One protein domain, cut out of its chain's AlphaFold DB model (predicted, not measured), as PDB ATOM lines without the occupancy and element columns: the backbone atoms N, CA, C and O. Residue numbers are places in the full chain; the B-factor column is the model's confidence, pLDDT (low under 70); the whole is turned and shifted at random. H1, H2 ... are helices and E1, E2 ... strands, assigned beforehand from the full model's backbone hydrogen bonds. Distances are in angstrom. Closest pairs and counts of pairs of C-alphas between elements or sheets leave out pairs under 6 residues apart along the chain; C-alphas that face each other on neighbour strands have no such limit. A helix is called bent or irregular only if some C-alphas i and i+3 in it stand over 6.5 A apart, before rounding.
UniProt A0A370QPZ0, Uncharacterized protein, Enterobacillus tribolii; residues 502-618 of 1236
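This is residues 502 to 618 of the 1236 residues of an uncharacterized protein of Enterobacillus tribolii (UniProt A0A370QPZ0). What is seen first? A long, strongly twisted hairpin of bent strands, E1 and E2, makes a wall with E3 and E4 beside E2; H3 packs on it, mainly at E4, and the small helical hairpin H1 and H2 lies towards one end, where residues 520 to 525 stick out. What is it made of? The printed part has 117 residues, with four named helices and four named strands; along the chain H1 and H2 come first, then the four strands E1 to E4, then H3 and H4, and the class is mixed, helices and strands; the sheet is branched, with E2 the antiparallel neighbour of E1, of E3 and of E4. It is only just compact, close to loose, with a radius of gyration of the C-alphas of 16.0 A and spans of 49 by 32 by 23 A.

What comes first? H1, residues 510 to 520, and H2, residues 526 to 531, form a helical hairpin and touch, opposite ways at a shallow tilt of 25 degrees; their closest C-alphas, of Lys 515 and Pro 530, are 5.6 A apart. How do the strands pair? E1, residues 538 to 550, E2, residues 557 to 569, and E3, residues 572 to 578, form a meander, each strand the antiparallel neighbour of the one before, with N 541 and O 566 at 2.9 A and N 567 and O 575 at 2.9 A within hydrogen-bond range. E4, residues 583 to 586, lies on the same side of E2 as E3, antiparallel to E2, with N 559 and O 585 at 2.9 A. Where are the last helices? H3, residues 596 to 606, is on the sheet; its closest C-alphas to E4 are those of Ala 603 and Val 585, 6.0 A apart. H4, residues 608 to 616, only grazes the sheet with residues 611 to 615, and touches H1 about perpendicular, at 77 degrees, closest at the C-alphas of Ser 609 and Glu 513, 6.9 A apart. Every O i to N i+4 pair is within hydrogen-bond range in H1, H3 and H4; H2 has 0 of 2, but 2 of 3 O i to N i+3 pairs.

Where do the helices begin and end? C-alpha 510 of H1 is at (115.087, 149.629, 107.890) and C-alpha 616 of H4 at (117.860, 142.281, 117.400). How long are the strands? E1 spans 34.6 A and bends by 64 degrees at residue 547; E2 spans 36.5 A and bends by 51 degrees at residue 563.

How large is it? The two C-alphas farthest apart, of Ile 525 and Asn 590, are 50.3 A apart. Where is confidence low? The printed part has no cut and no long link; its mean pLDDT is 72.9, with 43 residues under 70, among them 515 to 538.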
ATOM      1  N   ASP A 502     132.458 156.824 103.450       85.06
ATOM      2  CA  ASP A 502     131.075 156.967 103.887       85.06
ATOM      3  C   ASP A 502     130.143 156.767 102.686       85.06
ATOM      4  O   ASP A 502     130.277 157.413 101.647       85.06
ATOM      5  N   PHE A 503     129.191 155.854 102.826       85.00
ATOM      6  CA  PHE A 503     128.208 155.498 101.819       85.00
ATOM      7  C   PHE A 503     126.813 155.811 102.361       85.00
ATOM      8  O   PHE A 503     126.300 155.142 103.259       85.00
ATOM      9  N   SER A 504     126.222 156.886 101.842       69.44
ATOM     10  CA  SER A 504     124.977 157.482 102.344       69.44
ATOM     11  C   SER A 504     123.789 157.307 101.392       69.44
ATOM     12  O   SER A 504     122.821 158.060 101.471       69.44
ATOM     13  N   HIS A 505     123.857 156.361 100.450       67.75
ATOM     14  CA  HIS A 505     122.689 156.033  99.636       67.75
ATOM     15  C   HIS A 505     121.641 155.322 100.498       67.75
ATOM     16  O   HIS A 505     121.968 154.438 101.291       67.75
ATOM     17  N   ALA A 506     120.373 155.701 100.330       65.44
ATOM     18  CA  ALA A 506     119.238 155.064 100.992       65.44
ATOM     19  C   ALA A 506     118.977 153.673 100.383       65.44
ATOM     20  O   ALA A 506     118.027 153.470  99.635       65.44
ATOM     21  N   CYS A 507     119.870 152.723 100.659       71.94
ATOM     22  CA  CYS A 507     119.820 151.374 100.092       71.94
ATOM     23  C   CYS A 507     118.953 150.418 100.914       71.94
ATOM     24  O   CYS A 507     118.501 149.405 100.390       71.94
ATOM     25  N   ILE A 508     118.717 150.731 102.193       73.81
ATOM     26  CA  ILE A 508     117.938 149.895 103.109       73.81
ATOM     27  C   ILE A 508     116.832 150.726 103.750       73.81
ATOM     28  O   ILE A 508     117.099 151.685 104.475       73.81
ATOM     29  N   ASP A 509     115.589 150.310 103.529       75.44
ATOM     30  CA  ASP A 509     114.434 150.776 104.289       75.44
ATOM     31  C   ASP A 509     114.322 149.937 105.573       75.44
ATOM     32  O   ASP A 509     113.636 148.912 105.627       75.44
ATOM     33  N   PHE A 510     115.063 150.343 106.609       72.94
ATOM     34  CA  PHE A 510     115.087 149.629 107.890       72.94
ATOM     35  C   PHE A 510     113.709 149.576 108.554       72.94
ATOM     36  O   PHE A 510     113.395 148.586 109.207       72.94
ATOM     37  N   ALA A 511     112.862 150.590 108.360       68.88
ATOM     38  CA  ALA A 511     111.493 150.575 108.867       68.88
ATOM     39  C   ALA A 511     110.699 149.409 108.257       68.88
ATOM     40  O   ALA A 511     110.019 148.663 108.970       68.88
ATOM     41  N   LYS A 512     110.836 149.202 106.947       72.56
ATOM     42  CA  LYS A 512     110.218 148.086 106.229       72.56
ATOM     43  C   LYS A 512     110.808 146.730 106.611       72.56
ATOM     44  O   LYS A 512     110.047 145.772 106.752       72.56
ATOM     45  N   GLU A 513     112.118 146.630 106.821       72.81
ATOM     46  CA  GLU A 513     112.751 145.380 107.266       72.81
ATOM     47  C   GLU A 513     112.386 145.016 108.714       72.81
ATOM     48  O   GLU A 513     112.080 143.856 108.989       72.81
ATOM     49  N   ILE A 514     112.270 145.994 109.623       70.00
ATOM     50  CA  ILE A 514     111.742 145.771 110.980       70.00
ATOM     51  C   ILE A 514     110.285 145.302 110.916       70.00
ATOM     52  O   ILE A 514     109.922 144.365 111.625       70.00
ATOM     53  N   LYS A 515     109.451 145.884 110.039       67.38
ATOM     54  CA  LYS A 515     108.072 145.406 109.820       67.38
ATOM     55  C   LYS A 515     108.047 143.955 109.325       67.38
ATOM     56  O   LYS A 515     107.258 143.160 109.833       67.38
ATOM     57  N   LYS A 516     108.911 143.578 108.375       69.75
ATOM     58  CA  LYS A 516     109.028 142.186 107.896       69.75
ATOM     59  C   LYS A 516     109.473 141.225 109.003       69.75
ATOM     60  O   LYS A 516     108.891 140.148 109.143       69.75
ATOM     61  N   TRP A 517     110.460 141.613 109.809       69.00
ATOM     62  CA  TRP A 517     110.929 140.821 110.947       69.00
ATOM     63  C   TRP A 517     109.846 140.662 112.029       69.00
ATOM     64  O   TRP A 517     109.541 139.551 112.456       69.00
ATOM     65  N   ALA A 518     109.169 141.751 112.400       61.91
ATOM     66  CA  ALA A 518     108.089 141.725 113.385       61.91
ATOM     67  C   ALA A 518     106.905 140.847 112.936       61.91
ATOM     68  O   ALA A 518     106.304 140.158 113.758       61.91
ATOM     69  N   ASN A 519     106.601 140.831 111.635       61.84
ATOM     70  CA  ASN A 519     105.535 140.007 111.060       61.84
ATOM     71  C   ASN A 519     105.913 138.522 110.910       61.84
ATOM     72  O   ASN A 519     105.024 137.679 110.793       61.84
ATOM     73  N   SER A 520     107.206 138.184 110.897       59.41
ATOM     74  CA  SER A 520     107.688 136.796 110.802       59.41
ATOM     75  C   SER A 520     107.858 136.119 112.171       59.41
ATOM     76  O   SER A 520     107.833 134.888 112.254       59.41
ATOM     77  N   ALA A 521     107.923 136.886 113.265       52.97
ATOM     78  CA  ALA A 521     107.858 136.367 114.631       52.97
ATOM     79  C   ALA A 521     106.425 135.896 114.980       52.97
ATOM     80  O   ALA A 521     105.466 136.666 114.964       52.97
ATOM     81  N   ARG A 522     106.241 134.606 115.299       43.75
ATOM     82  CA  ARG A 522     104.904 134.010 115.513       43.75
ATOM     83  C   ARG A 522     104.188 134.544 116.774       43.75
ATOM     84  O   ARG A 522     104.419 134.061 117.886       43.75
ATOM     85  N   GLY A 523     103.207 135.435 116.580       49.03
ATOM     86  CA  GLY A 523     101.990 135.543 117.402       49.03
ATOM     87  C   GLY A 523     101.317 136.923 117.504       49.03
ATOM     88  O   GLY A 523     101.947 137.958 117.325       49.03
ATOM     89  N   ASP A 524     100.024 136.902 117.859       51.22
ATOM     90  CA  ASP A 524      99.022 137.978 117.685       51.22
ATOM     91  C   ASP A 524      99.320 139.370 118.275       51.22
ATOM     92  O   ASP A 524      98.612 140.318 117.944       51.22
ATOM     93  N   ILE A 525     100.353 139.552 119.106       44.91
ATOM     94  CA  ILE A 525     100.638 140.849 119.756       44.91
ATOM     95  C   ILE A 525     101.756 141.640 119.039       44.91
ATOM     96  O   ILE A 525     101.790 142.866 119.127       44.91
ATOM     97  N   CYS A 526     102.596 140.993 118.219       45.41
ATOM     98  CA  CYS A 526     103.560 141.693 117.349       45.41
ATOM     99  C   CYS A 526     102.881 142.490 116.217       45.41
ATOM    100  O   CYS A 526     103.508 143.360 115.620       45.41
ATOM    101  N   SER A 527     101.581 142.272 115.993       49.28
ATOM    102  CA  SER A 527     100.735 143.017 115.049       49.28
ATOM    103  C   SER A 527     100.589 144.514 115.369       49.28
ATOM    104  O   SER A 527     100.182 145.281 114.499       49.28
ATOM    105  N   LYS A 528     100.944 144.951 116.589       51.03
ATOM    106  CA  LYS A 528     100.916 146.369 116.994       51.03
ATOM    107  C   LYS A 528     102.206 147.133 116.681       51.03
ATOM    108  O   LYS A 528     102.158 148.350 116.543       51.03
ATOM    109  N   ILE A 529     103.341 146.446 116.524       52.53
ATOM    110  CA  ILE A 529     104.654 147.062 116.245       52.53
ATOM    111  C   ILE A 529     104.666 147.856 114.918       52.53
ATOM    112  O   ILE A 529     105.201 148.965 114.907       52.53
ATOM    113  N   PRO A 530     104.033 147.393 113.816       51.06
ATOM    114  CA  PRO A 530     103.980 148.145 112.560       51.06
ATOM    115  C   PRO A 530     103.310 149.523 112.657       51.06
ATOM    116  O   PRO A 530     103.623 150.385 111.838       51.06
ATOM    117  N   GLY A 531     102.421 149.734 113.639       51.69
ATOM    118  CA  GLY A 531     101.697 150.995 113.845       51.69
ATOM    119  C   GLY A 531     102.539 152.122 114.452       51.69
ATOM    120  O   GLY A 531     102.161 153.283 114.339       51.69
ATOM    121  N   PHE A 532     103.692 151.797 115.045       52.94
ATOM    122  CA  PHE A 532     104.589 152.764 115.692       52.94
ATOM    123  C   PHE A 532     105.743 153.232 114.795       52.94
ATOM    124  O   PHE A 532     106.401 154.228 115.083       52.94
ATOM    125  N   ILE A 533     106.000 152.535 113.686       55.88
ATOM    126  CA  ILE A 533     107.166 152.784 112.834       55.88
ATOM    127  C   ILE A 533     106.787 153.762 111.716       55.88
ATOM    128  O   ILE A 533     106.196 153.370 110.705       55.88
ATOM    129  N   ASN A 534     107.159 155.033 111.884       57.12
ATOM    130  CA  ASN A 534     107.045 156.041 110.834       57.12
ATOM    131  C   ASN A 534     108.179 155.866 109.806       57.12
ATOM    132  O   ASN A 534     109.353 156.084 110.107       57.12
ATOM    133  N   GLU A 535     107.816 155.489 108.580       54.56
ATOM    134  CA  GLU A 535     108.732 155.126 107.483       54.56
ATOM    135  C   GLU A 535     109.631 156.283 107.012       54.56
ATOM    136  O   GLU A 535     110.620 156.052 106.327       54.56
ATOM    137  N   LYS A 536     109.329 157.533 107.393       54.91
ATOM    138  CA  LYS A 536     110.081 158.727 106.965       54.91
ATOM    139  C   LYS A 536     111.142 159.218 107.954       54.91
ATOM    140  O   LYS A 536     111.770 160.238 107.685       54.91
ATOM    141  N   LEU A 537     111.315 158.552 109.097       61.66
ATOM    142  CA  LEU A 537     112.154 159.066 110.185       61.66
ATOM    143  C   LEU A 537     113.542 158.435 110.271       61.66
ATOM    144  O   LEU A 537     114.450 159.092 110.767       61.66
ATOM    145  N   LEU A 538     113.715 157.202 109.792       67.75
ATOM    146  CA  LEU A 538     114.969 156.461 109.922       67.75
ATOM    147  C   LEU A 538     115.753 156.480 108.612       67.75
ATOM    148  O   LEU A 538     115.240 156.054 107.579       67.75
ATOM    149  N   HIS A 539     117.011 156.908 108.660       72.44
ATOM    150  CA  HIS A 539     117.940 156.744 107.545       72.44
ATOM    151  C   HIS A 539     119.238 156.094 108.014       72.44
ATOM    152  O   HIS A 539     119.608 156.173 109.184       72.44
ATOM    153  N   THR A 540     119.916 155.406 107.097       79.44
ATOM    154  CA  THR A 540     121.134 154.655 107.416       79.44
ATOM    155  C   THR A 540     122.312 155.269 106.699       79.44
ATOM    156  O   THR A 540     122.231 155.603 105.518       79.44
ATOM    157  N   THR A 541     123.423 155.375 107.409       84.69
ATOM    158  CA  THR A 541     124.717 155.710 106.821       84.69
ATOM    159  C   THR A 541     125.661 154.546 107.051       84.69
ATOM    160  O   THR A 541     125.651 153.932 108.118       84.69
ATOM    161  N   PHE A 542     126.467 154.221 106.050       87.81
ATOM    162  CA  PHE A 542     127.463 153.166 106.148       87.81
ATOM    163  C   PHE A 542     128.847 153.790 106.110       87.81
ATOM    164  O   PHE A 542     129.104 154.666 105.294       87.81
ATOM    165  N   ARG A 543     129.755 153.313 106.951       89.06
ATOM    166  CA  ARG A 543     131.184 153.577 106.835       89.06
ATOM    167  C   ARG A 543     131.873 152.274 106.481       89.06
ATOM    168  O   ARG A 543     132.060 151.409 107.339       89.06
ATOM    169  N   LEU A 544     132.199 152.135 105.204       89.44
ATOM    170  CA  LEU A 544     132.624 150.884 104.596       89.44
ATOM    171  C   LEU A 544     134.139 150.850 104.426       89.44
ATOM    172  O   LEU A 544     134.752 151.805 103.957       89.44
ATOM    173  N   ARG A 545     134.724 149.709 104.775       88.69
ATOM    174  CA  ARG A 545     136.109 149.326 104.533       88.69
ATOM    175  C   ARG A 545     136.145 148.300 103.401       88.69
ATOM    176  O   ARG A 545     135.772 147.144 103.630       88.69
ATOM    177  N   PRO A 546     136.581 148.690 102.195       88.12
ATOM    178  CA  PRO A 546     136.690 147.777 101.069       88.12
ATOM    179  C   PRO A 546     137.935 146.891 101.188       88.12
ATOM    180  O   PRO A 546     139.009 147.316 101.612       88.12
ATOM    181  N   SER A 547     137.791 145.643 100.770       84.81
ATOM    182  CA  SER A 547     138.860 144.654 100.643       84.81
ATOM    183  C   SER A 547     138.542 143.711  99.483       84.81
ATOM    184  O   SER A 547     137.432 143.730  98.963       84.81
ATOM    185  N   PHE A 548     139.493 142.890  99.048       82.38
ATOM    186  CA  PHE A 548     139.263 141.897  97.996       82.38
ATOM    187  C   PHE A 548     139.542 140.501  98.540       82.38
ATOM    188  O   PHE A 548     140.527 140.302  99.252       82.38
ATOM    189  N   ALA A 549     138.684 139.546  98.188       72.31
ATOM    190  CA  ALA A 549     138.885 138.128  98.464       72.31
ATOM    191  C   ALA A 549     138.559 137.294  97.218       72.31
ATOM    192  O   ALA A 549     137.970 137.790  96.256       72.31
ATOM    193  N   GLN A 550     138.947 136.019  97.222       67.25
ATOM    194  CA  GLN A 550     138.512 135.068  96.203       67.25
ATOM    195  C   GLN A 550     137.200 134.396  96.615       67.25
ATOM    196  O   GLN A 550     137.031 134.001  97.768       67.25
ATOM    197  N   THR A 551     136.301 134.213  95.651       61.31
ATOM    198  CA  THR A 551     135.082 133.413  95.826       61.31
ATOM    199  C   THR A 551     135.402 131.923  96.002       61.31
ATOM    200  O   THR A 551     136.368 131.396  95.436       61.31
ATOM    201  N   SER A 552     134.571 131.219  96.776       49.81
ATOM    202  CA  SER A 552     134.631 129.767  97.004       49.81
ATOM    203  C   SER A 552     134.421 129.016  95.677       49.81
ATOM    204  O   SER A 552     133.298 128.745  95.271       49.81
ATOM    205  N   GLY A 553     135.507 128.734  94.956       53.00
ATOM    206  CA  GLY A 553     135.473 128.215  93.579       53.00
ATOM    207  C   GLY A 553     136.603 128.738  92.682       53.00
ATOM    208  O   GLY A 553     136.834 128.184  91.607       53.00
ATOM    209  N   GLY A 554     137.339 129.763  93.132       51.06
ATOM    210  CA  GLY A 554     138.660 130.133  92.612       51.06
ATOM    211  C   GLY A 554     138.690 130.814  91.240       51.06
ATOM    212  O   GLY A 554     139.751 130.848  90.622       51.06
ATOM    213  N   LYS A 555     137.560 131.328  90.729       54.53
ATOM    214  CA  LYS A 555     137.505 131.911  89.373       54.53
ATOM    215  C   LYS A 555     137.368 133.432  89.311       54.53
ATOM    216  O   LYS A 555     137.861 133.997  88.341       54.53
ATOM    217  N   MET A 556     136.767 134.101  90.303       61.25
ATOM    218  CA  MET A 556     136.577 135.562  90.260       61.25
ATOM    219  C   MET A 556     136.826 136.247  91.616       61.25
ATOM    220  O   MET A 556     136.379 135.729  92.646       61.25
ATOM    221  N   PRO A 557     137.544 137.388  91.643       68.00
ATOM    222  CA  PRO A 557     137.728 138.182  92.855       68.00
ATOM    223  C   PRO A 557     136.435 138.940  93.212       68.00
ATOM    224  O   PRO A 557     135.842 139.604  92.364       68.00
ATOM    225  N   CYS A 558     136.004 138.856  94.473       78.50
ATOM    226  CA  CYS A 558     134.851 139.583  95.010       78.50
ATOM    227  C   CYS A 558     135.304 140.782  95.857       78.50
ATOM    228  O   CYS A 558     136.258 140.682  96.640       78.50
ATOM    229  N   LEU A 559     134.590 141.903  95.739       86.75
ATOM    230  CA  LEU A 559     134.778 143.065  96.605       86.75
ATOM    231  C   LEU A 559     134.102 142.781  97.951       86.75
ATOM    232  O   LEU A 559     132.899 142.592  98.041       86.75
ATOM    233  N   CYS A 560     134.895 142.719  99.006       87.12
ATOM    234  CA  CYS A 560     134.471 142.424 100.364       87.12
ATOM    235  C   CYS A 560     134.344 143.720 101.161       87.12
ATOM    236  O   CYS A 560     135.336 144.421 101.379       87.12
ATOM    237  N   LEU A 561     133.134 144.023 101.615       89.12
ATOM    238  CA  LEU A 561     132.827 145.212 102.397       89.12
ATOM    239  C   LEU A 561     132.696 144.841 103.873       89.12
ATOM    240  O   LEU A 561     131.887 143.995 104.253       89.12
ATOM    241  N   ASN A 562     133.505 145.490 104.703       88.12
ATOM    242  CA  ASN A 562     133.402 145.446 106.160       88.12
ATOM    243  C   ASN A 562     133.206 146.873 106.704       88.12
ATOM    244  O   ASN A 562     133.150 147.817 105.922       88.12
ATOM    245  N   GLY A 563     133.091 147.063 108.015       88.94
ATOM    246  CA  GLY A 563     132.974 148.379 108.642       88.94
ATOM    247  C   GLY A 563     131.765 148.483 109.556       88.94
ATOM    248  O   GLY A 563     131.415 147.520 110.236       88.94
ATOM    249  N   HIS A 564     131.152 149.663 109.581       88.12
ATOM    250  CA  HIS A 564     130.075 149.991 110.511       88.12
ATOM    251  C   HIS A 564     128.906 150.643 109.778       88.12
ATOM    252  O   HIS A 564     129.092 151.291 108.750       88.12
ATOM    253  N   TYR A 565     127.710 150.531 110.336       87.50
ATOM    254  CA  TYR A 565     126.542 151.284 109.907       87.50
ATOM    255  C   TYR A 565     125.931 152.012 111.098       87.50
ATOM    256  O   TYR A 565     125.990 151.539 112.234       87.50
ATOM    257  N   ALA A 566     125.376 153.186 110.833       84.06
ATOM    258  CA  ALA A 566     124.698 154.008 111.815       84.06
ATOM    259  C   ALA A 566     123.268 154.281 111.363       84.06
ATOM    260  O   ALA A 566     123.034 154.614 110.195       84.06
ATOM    261  N   LEU A 567     122.325 154.127 112.292       80.69
ATOM    262  CA  LEU A 567     120.927 154.481 112.090       80.69
ATOM    263  C   LEU A 567     120.682 155.853 112.708       80.69
ATOM    264  O   LEU A 567     120.973 156.075 113.884       80.69
ATOM    265  N   HIS A 568     120.114 156.743 111.912       76.88
ATOM    266  CA  HIS A 568     119.847 158.125 112.276       76.88
ATOM    267  C   HIS A 568     118.351 158.397 112.298       76.88
ATOM    268  O   HIS A 568     117.600 157.827 111.501       76.88
ATOM    269  N   MET A 569     117.932 159.311 113.170       70.12
ATOM    270  CA  MET A 569     116.581 159.865 113.191       70.12
ATOM    271  C   MET A 569     116.644 161.377 113.353       70.12
ATOM    272  O   MET A 569     117.253 161.862 114.297       70.12
ATOM    273  N   PHE A 570     116.021 162.121 112.433       66.50
ATOM    274  CA  PHE A 570     116.146 163.590 112.355       66.50
ATOM    275  C   PHE A 570     117.611 164.083 112.370       66.50
ATOM    276  O   PHE A 570     117.917 165.080 113.014       66.50
ATOM    277  N   ASP A 571     118.500 163.364 111.678       65.00
ATOM    278  CA  ASP A 571     119.951 163.624 111.584       65.00
ATOM    279  C   ASP A 571     120.758 163.405 112.885       65.00
ATOM    280  O   ASP A 571     121.953 163.691 112.925       65.00
ATOM    281  N   GLU A 572     120.139 162.843 113.929       66.44
ATOM    282  CA  GLU A 572     120.811 162.399 115.158       66.44
ATOM    283  C   GLU A 572     121.099 160.887 115.107       66.44
ATOM    284  O   GLU A 572     120.205 160.081 114.827       66.44
ATOM    285  N   GLU A 573     122.341 160.490 115.407       78.81
ATOM    286  CA  GLU A 573     122.772 159.084 115.452       78.81
ATOM    287  C   GLU A 573     122.145 158.377 116.663       78.81
ATOM    288  O   GLU A 573     122.464 158.676 117.812       78.81
ATOM    289  N   ILE A 574     121.266 157.405 116.414       74.50
ATOM    290  CA  ILE A 574     120.618 156.622 117.479       74.50
ATOM    291  C   ILE A 574     121.492 155.437 117.887       74.50
ATOM    292  O   ILE A 574     121.569 155.065 119.061       74.50
ATOM    293  N   LEU A 575     122.099 154.786 116.897       80.12
ATOM    294  CA  LEU A 575     122.916 153.597 117.089       80.12
ATOM    295  C   LEU A 575     123.967 153.480 116.000       80.12
ATOM    296  O   LEU A 575     123.733 153.834 114.846       80.12
ATOM    297  N   LYS A 576     125.088 152.879 116.378       84.88
ATOM    298  CA  LYS A 576     126.186 152.538 115.491       84.88
ATOM    299  C   LYS A 576     126.623 151.114 115.767       84.88
ATOM    300  O   LYS A 576     126.866 150.755 116.917       84.88
ATOM    301  N   LEU A 577     126.691 150.313 114.714       83.00
ATOM    302  CA  LEU A 577     126.940 148.882 114.790       83.00
ATOM    303  C   LEU A 577     127.946 148.442 113.746       83.00
ATOM    304  O   LEU A 577     128.044 149.022 112.669       83.00
ATOM    305  N   ASP A 578     128.676 147.389 114.076       82.25
ATOM    306  CA  ASP A 578     129.572 146.712 113.150       82.25
ATOM    307  C   ASP A 578     128.741 145.893 112.160       82.25
ATOM    308  O   ASP A 578     127.678 145.366 112.502       82.25
ATOM    309  N   LEU A 579     129.222 145.764 110.923       83.12
ATOM    310  CA  LEU A 579     128.621 144.828 109.980       83.12
ATOM    311  C   LEU A 579     128.773 143.393 110.535       83.12
ATOM    312  O   LEU A 579     129.880 142.992 110.898       83.12
ATOM    313  N   PRO A 580     127.688 142.601 110.600       71.62
ATOM    314  CA  PRO A 580     127.666 141.303 111.282       71.62
ATOM    315  C   PRO A 580     128.501 140.237 110.562       71.62
ATOM    316  O   PRO A 580     128.949 139.270 111.173       71.62
ATOM    317  N   SER A 581     128.713 140.405 109.257       78.12
ATOM    318  CA  SER A 581     129.614 139.590 108.448       78.12
ATOM    319  C   SER A 581     130.149 140.413 107.276       78.12
ATOM    320  O   SER A 581     129.599 141.463 106.937       78.12
ATOM    321  N   VAL A 582     131.246 139.949 106.671       81.81
ATOM    322  CA  VAL A 582     131.818 140.571 105.472       81.81
ATOM    323  C   VAL A 582     130.825 140.425 104.322       81.81
ATOM    324  O   VAL A 582     130.519 139.308 103.907       81.81
ATOM    325  N   ILE A 583     130.347 141.549 103.791       84.75
ATOM    326  CA  ILE A 583     129.405 141.568 102.672       84.75
ATOM    327  C   ILE A 583     130.204 141.365 101.387       84.75
ATOM    328  O   ILE A 583     131.052 142.187 101.035       84.75
ATOM    329  N   GLN A 584     129.964 140.246 100.708       83.81
ATOM    330  CA  GLN A 584     130.616 139.925  99.441       83.81
ATOM    331  C   GLN A 584     129.828 140.533  98.282       83.81
ATOM    332  O   GLN A 584     128.636 140.291  98.129       83.81
ATOM    333  N   VAL A 585     130.518 141.321  97.466       84.38
ATOM    334  CA  VAL A 585     129.996 141.967  96.268       84.38
ATOM    335  C   VAL A 585     130.638 141.305  95.057       84.38
ATOM    336  O   VAL A 585     131.854 141.392  94.850       84.38
ATOM    337  N   GLU A 586     129.823 140.625  94.256       79.44
ATOM    338  CA  GLU A 586     130.259 140.078  92.975       79.44
ATOM    339  C   GLU A 586     130.382 141.214  91.957       79.44
ATOM    340  O   GLU A 586     129.432 141.952  91.701       79.44
ATOM    341  N   LEU A 587     131.584 141.389  91.410       79.69
ATOM    342  CA  LEU A 587     131.871 142.428  90.428       79.69
ATOM    343  C   LEU A 587     131.774 141.832  89.011       79.69
ATOM    344  O   LEU A 587     132.508 140.885  88.719       79.69
ATOM    345  N   PRO A 588     130.920 142.378  88.122       72.31
ATOM    346  CA  PRO A 588     130.901 141.999  86.712       72.31
ATOM    347  C   PRO A 588     132.253 142.256  86.030       72.31
ATOM    348  O   PRO A 588     132.983 143.180  86.407       72.31
ATOM    349  N   GLU A 589     132.576 141.486  84.984       65.31
ATOM    350  CA  GLU A 589     133.729 141.800  84.131       65.31
ATOM    351  C   GLU A 589     133.559 143.199  83.515       65.31
ATOM    352  O   GLU A 589     132.496 143.533  82.995       65.31
ATOM    353  N   ASN A 590     134.617 144.016  83.564       68.19
ATOM    354  CA  ASN A 590     134.650 145.391  83.042       68.19
ATOM    355  C   ASN A 590     133.683 146.380  83.717       68.19
ATOM    356  O   ASN A 590     133.278 147.363  83.096       68.19
ATOM    357  N   VAL A 591     133.324 146.154  84.983       80.75
ATOM    358  CA  VAL A 591     132.520 147.118  85.745       80.75
ATOM    359  C   VAL A 591     133.186 148.501  85.766       80.75
ATOM    360  O   VAL A 591     134.394 148.629  85.987       80.75
ATOM    361  N   SER A 592     132.394 149.540  85.496       82.00
ATOM    362  CA  SER A 592     132.856 150.925  85.520       82.00
ATOM    363  C   SER A 592     132.685 151.540  86.908       82.00
ATOM    364  O   SER A 592     131.898 151.065  87.733       82.00
ATOM    365  N   TRP A 593     133.408 152.626  87.171       82.81
ATOM    366  CA  TRP A 593     133.271 153.371  88.422       82.81
ATOM    367  C   TRP A 593     131.852 153.895  88.667       82.81
ATOM    368  O   TRP A 593     131.435 153.998  89.817       82.81
ATOM    369  N   GLU A 594     131.113 154.223  87.607       81.62
ATOM    370  CA  GLU A 594     129.754 154.763  87.679       81.62
ATOM    371  C   GLU A 594     128.731 153.710  88.120       81.62
ATOM    372  O   GLU A 594     127.786 154.050  88.823       81.62
ATOM    373  N   ALA A 595     128.935 152.441  87.757       83.00
ATOM    374  CA  ALA A 595     128.050 151.339  88.140       83.00
ATOM    375  C   ALA A 595     128.320 150.818  89.565       83.00
ATOM    376  O   ALA A 595     127.477 150.152  90.167       83.00
ATOM    377  N   LEU A 596     129.502 151.107  90.120       84.69
ATOM    378  CA  LEU A 596     129.947 150.550  91.397       84.69
ATOM    379  C   LEU A 596     129.055 150.935  92.602       84.69
ATOM    380  O   LEU A 596     128.770 150.043  93.406       84.69
ATOM    381  N   PRO A 597     128.574 152.189  92.765       85.38
ATOM    382  CA  PRO A 597     127.661 152.549  93.852       85.38
ATOM    383  C   PRO A 597     126.362 151.738  93.862       85.38
ATOM    384  O   PRO A 597     125.947 151.288  94.926       85.38
ATOM    385  N   ASP A 598     125.754 151.510  92.696       83.19
ATOM    386  CA  ASP A 598     124.501 150.755  92.587       83.19
ATOM    387  C   ASP A 598     124.711 149.284  92.957       83.19
ATOM    388  O   ASP A 598     123.912 148.706  93.695       83.19
ATOM    389  N   ILE A 599     125.829 148.698  92.522       85.56
ATOM    390  CA  ILE A 599     126.210 147.317  92.847       85.56
ATOM    391  C   ILE A 599     126.457 147.161  94.358       85.56
ATOM    392  O   ILE A 599     125.960 146.217  94.977       85.56
ATOM    393  N   ILE A 600     127.172 148.107  94.983       87.69
ATOM    394  CA  ILE A 600     127.363 148.138  96.444       87.69
ATOM    395  C   ILE A 600     126.012 148.287  97.156       87.69
ATOM    396  O   ILE A 600     125.742 147.579  98.127       87.69
ATOM    397  N   GLY A 601     125.145 149.176  96.664       85.31
ATOM    398  CA  GLY A 601     123.820 149.411  97.226       85.31
ATOM    399  C   GLY A 601     122.927 148.171  97.193       85.31
ATOM    400  O   GLY A 601     122.288 147.855  98.195       85.31
ATOM    401  N   GLN A 602     122.930 147.428  96.084       84.25
ATOM    402  CA  GLN A 602     122.198 146.165  95.951       84.25
ATOM    403  C   GLN A 602     122.723 145.091  96.910       84.25
ATOM    404  O   GLN A 602     121.925 144.403  97.546       84.25
ATOM    405  N   ALA A 603     124.045 144.978  97.077       84.88
ATOM    406  CA  ALA A 603     124.635 144.021  98.012       84.88
ATOM    407  C   ALA A 603     124.292 144.344  99.478       84.88
ATOM    408  O   ALA A 603     123.941 143.448 100.247       84.88
ATOM    409  N   LEU A 604     124.320 145.627  99.861       86.06
ATOM    410  CA  LEU A 604     123.882 146.077 101.187       86.06
ATOM    411  C   LEU A 604     122.385 145.821 101.409       86.06
ATOM    412  O   LEU A 604     122.000 145.350 102.477       86.06
ATOM    413  N   ALA A 605     121.548 146.078 100.398       82.81
ATOM    414  CA  ALA A 605     120.115 145.792 100.446       82.81
ATOM    415  C   ALA A 605     119.829 144.290 100.605       82.81
ATOM    416  O   ALA A 605     118.963 143.910 101.392       82.81
ATOM    417  N   GLY A 606     120.590 143.430  99.920       80.44
ATOM    418  CA  GLY A 606     120.516 141.975 100.083       80.44
ATOM    419  C   GLY A 606     120.933 141.494 101.478       80.44
ATOM    420  O   GLY A 606     120.381 140.521 101.983       80.44
ATOM    421  N   ALA A 607     121.850 142.207 102.141       82.25
ATOM    422  CA  ALA A 607     122.301 141.911 103.504       82.25
ATOM    423  C   ALA A 607     121.400 142.499 104.611       82.25
ATOM    424  O   ALA A 607     121.692 142.330 105.799       82.25
ATOM    425  N   ALA A 608     120.308 143.188 104.257       80.19
ATOM    426  CA  ALA A 608     119.488 143.942 105.206       80.19
ATOM    427  C   ALA A 608     118.928 143.095 106.359       80.19
ATOM    428  O   ALA A 608     118.930 143.543 107.506       80.19
ATOM    429  N   SER A 609     118.508 141.855 106.090       74.25
ATOM    430  CA  SER A 609     117.994 140.958 107.130       74.25
ATOM    431  C   SER A 609     119.075 140.567 108.147       74.25
ATOM    432  O   SER A 609     118.819 140.607 109.346       74.25
ATOM    433  N   SER A 610     120.307 140.291 107.703       78.38
ATOM    434  CA  SER A 610     121.430 139.988 108.604       78.38
ATOM    435  C   SER A 610     121.855 141.203 109.436       78.38
ATOM    436  O   SER A 610     122.187 141.064 110.611       78.38
ATOM    437  N   LEU A 611     121.806 142.410 108.859       80.62
ATOM    438  CA  LEU A 611     122.046 143.658 109.596       80.62
ATOM    439  C   LEU A 611     121.005 143.863 110.699       80.62
ATOM    440  O   LEU A 611     121.325 144.270 111.816       80.62
ATOM    441  N   LEU A 612     119.751 143.537 110.407       76.44
ATOM    442  CA  LEU A 612     118.672 143.623 111.375       76.44
ATOM    443  C   LEU A 612     118.786 142.566 112.481       76.44
ATOM    444  O   LEU A 612     118.546 142.877 113.646       76.44
ATOM    445  N   GLU A 613     119.229 141.352 112.163       73.19
ATOM    446  CA  GLU A 613     119.566 140.345 113.176       73.19
ATOM    447  C   GLU A 613     120.667 140.837 114.128       73.19
ATOM    448  O   GLU A 613     120.568 140.616 115.333       73.19
ATOM    449  N   GLY A 614     121.674 141.567 113.631       71.81
ATOM    450  CA  GLY A 614     122.710 142.187 114.469       71.81
ATOM    451  C   GLY A 614     122.161 143.203 115.481       71.81
ATOM    452  O   GLY A 614     122.639 143.279 116.614       71.81
ATOM    453  N   ILE A 615     121.112 143.941 115.103       74.19
ATOM    454  CA  ILE A 615     120.372 144.838 116.002       74.19
ATOM    455  C   ILE A 615     119.575 144.038 117.036       74.19
ATOM    456  O   ILE A 615     119.646 144.325 118.229       74.19
ATOM    457  N   VAL A 616     118.800 143.055 116.575       68.25
ATOM    458  CA  VAL A 616     117.860 142.281 117.400       68.25
ATOM    459  C   VAL A 616     118.590 141.419 118.428       68.25
ATOM    460  O   VAL A 616     118.154 141.323 119.572       68.25
ATOM    461  N   ASN A 617     119.719 140.825 118.045       69.25
ATOM    462  CA  ASN A 617     120.513 139.953 118.911       69.25
ATOM    463  C   ASN A 617     121.319 140.726 119.968       69.25
ATOM    464  O   ASN A 617     121.916 140.111 120.851       69.25
ATOM    465  N   ASN A 618     121.334 142.063 119.909       72.12
ATOM    466  CA  ASN A 618     121.919 142.904 120.940       72.12
ATOM    467  C   ASN A 618     120.816 143.589 121.755       72.12
ATOM    468  O   ASN A 618     120.176 144.549 121.324       72.12
TER     469      ASN A 618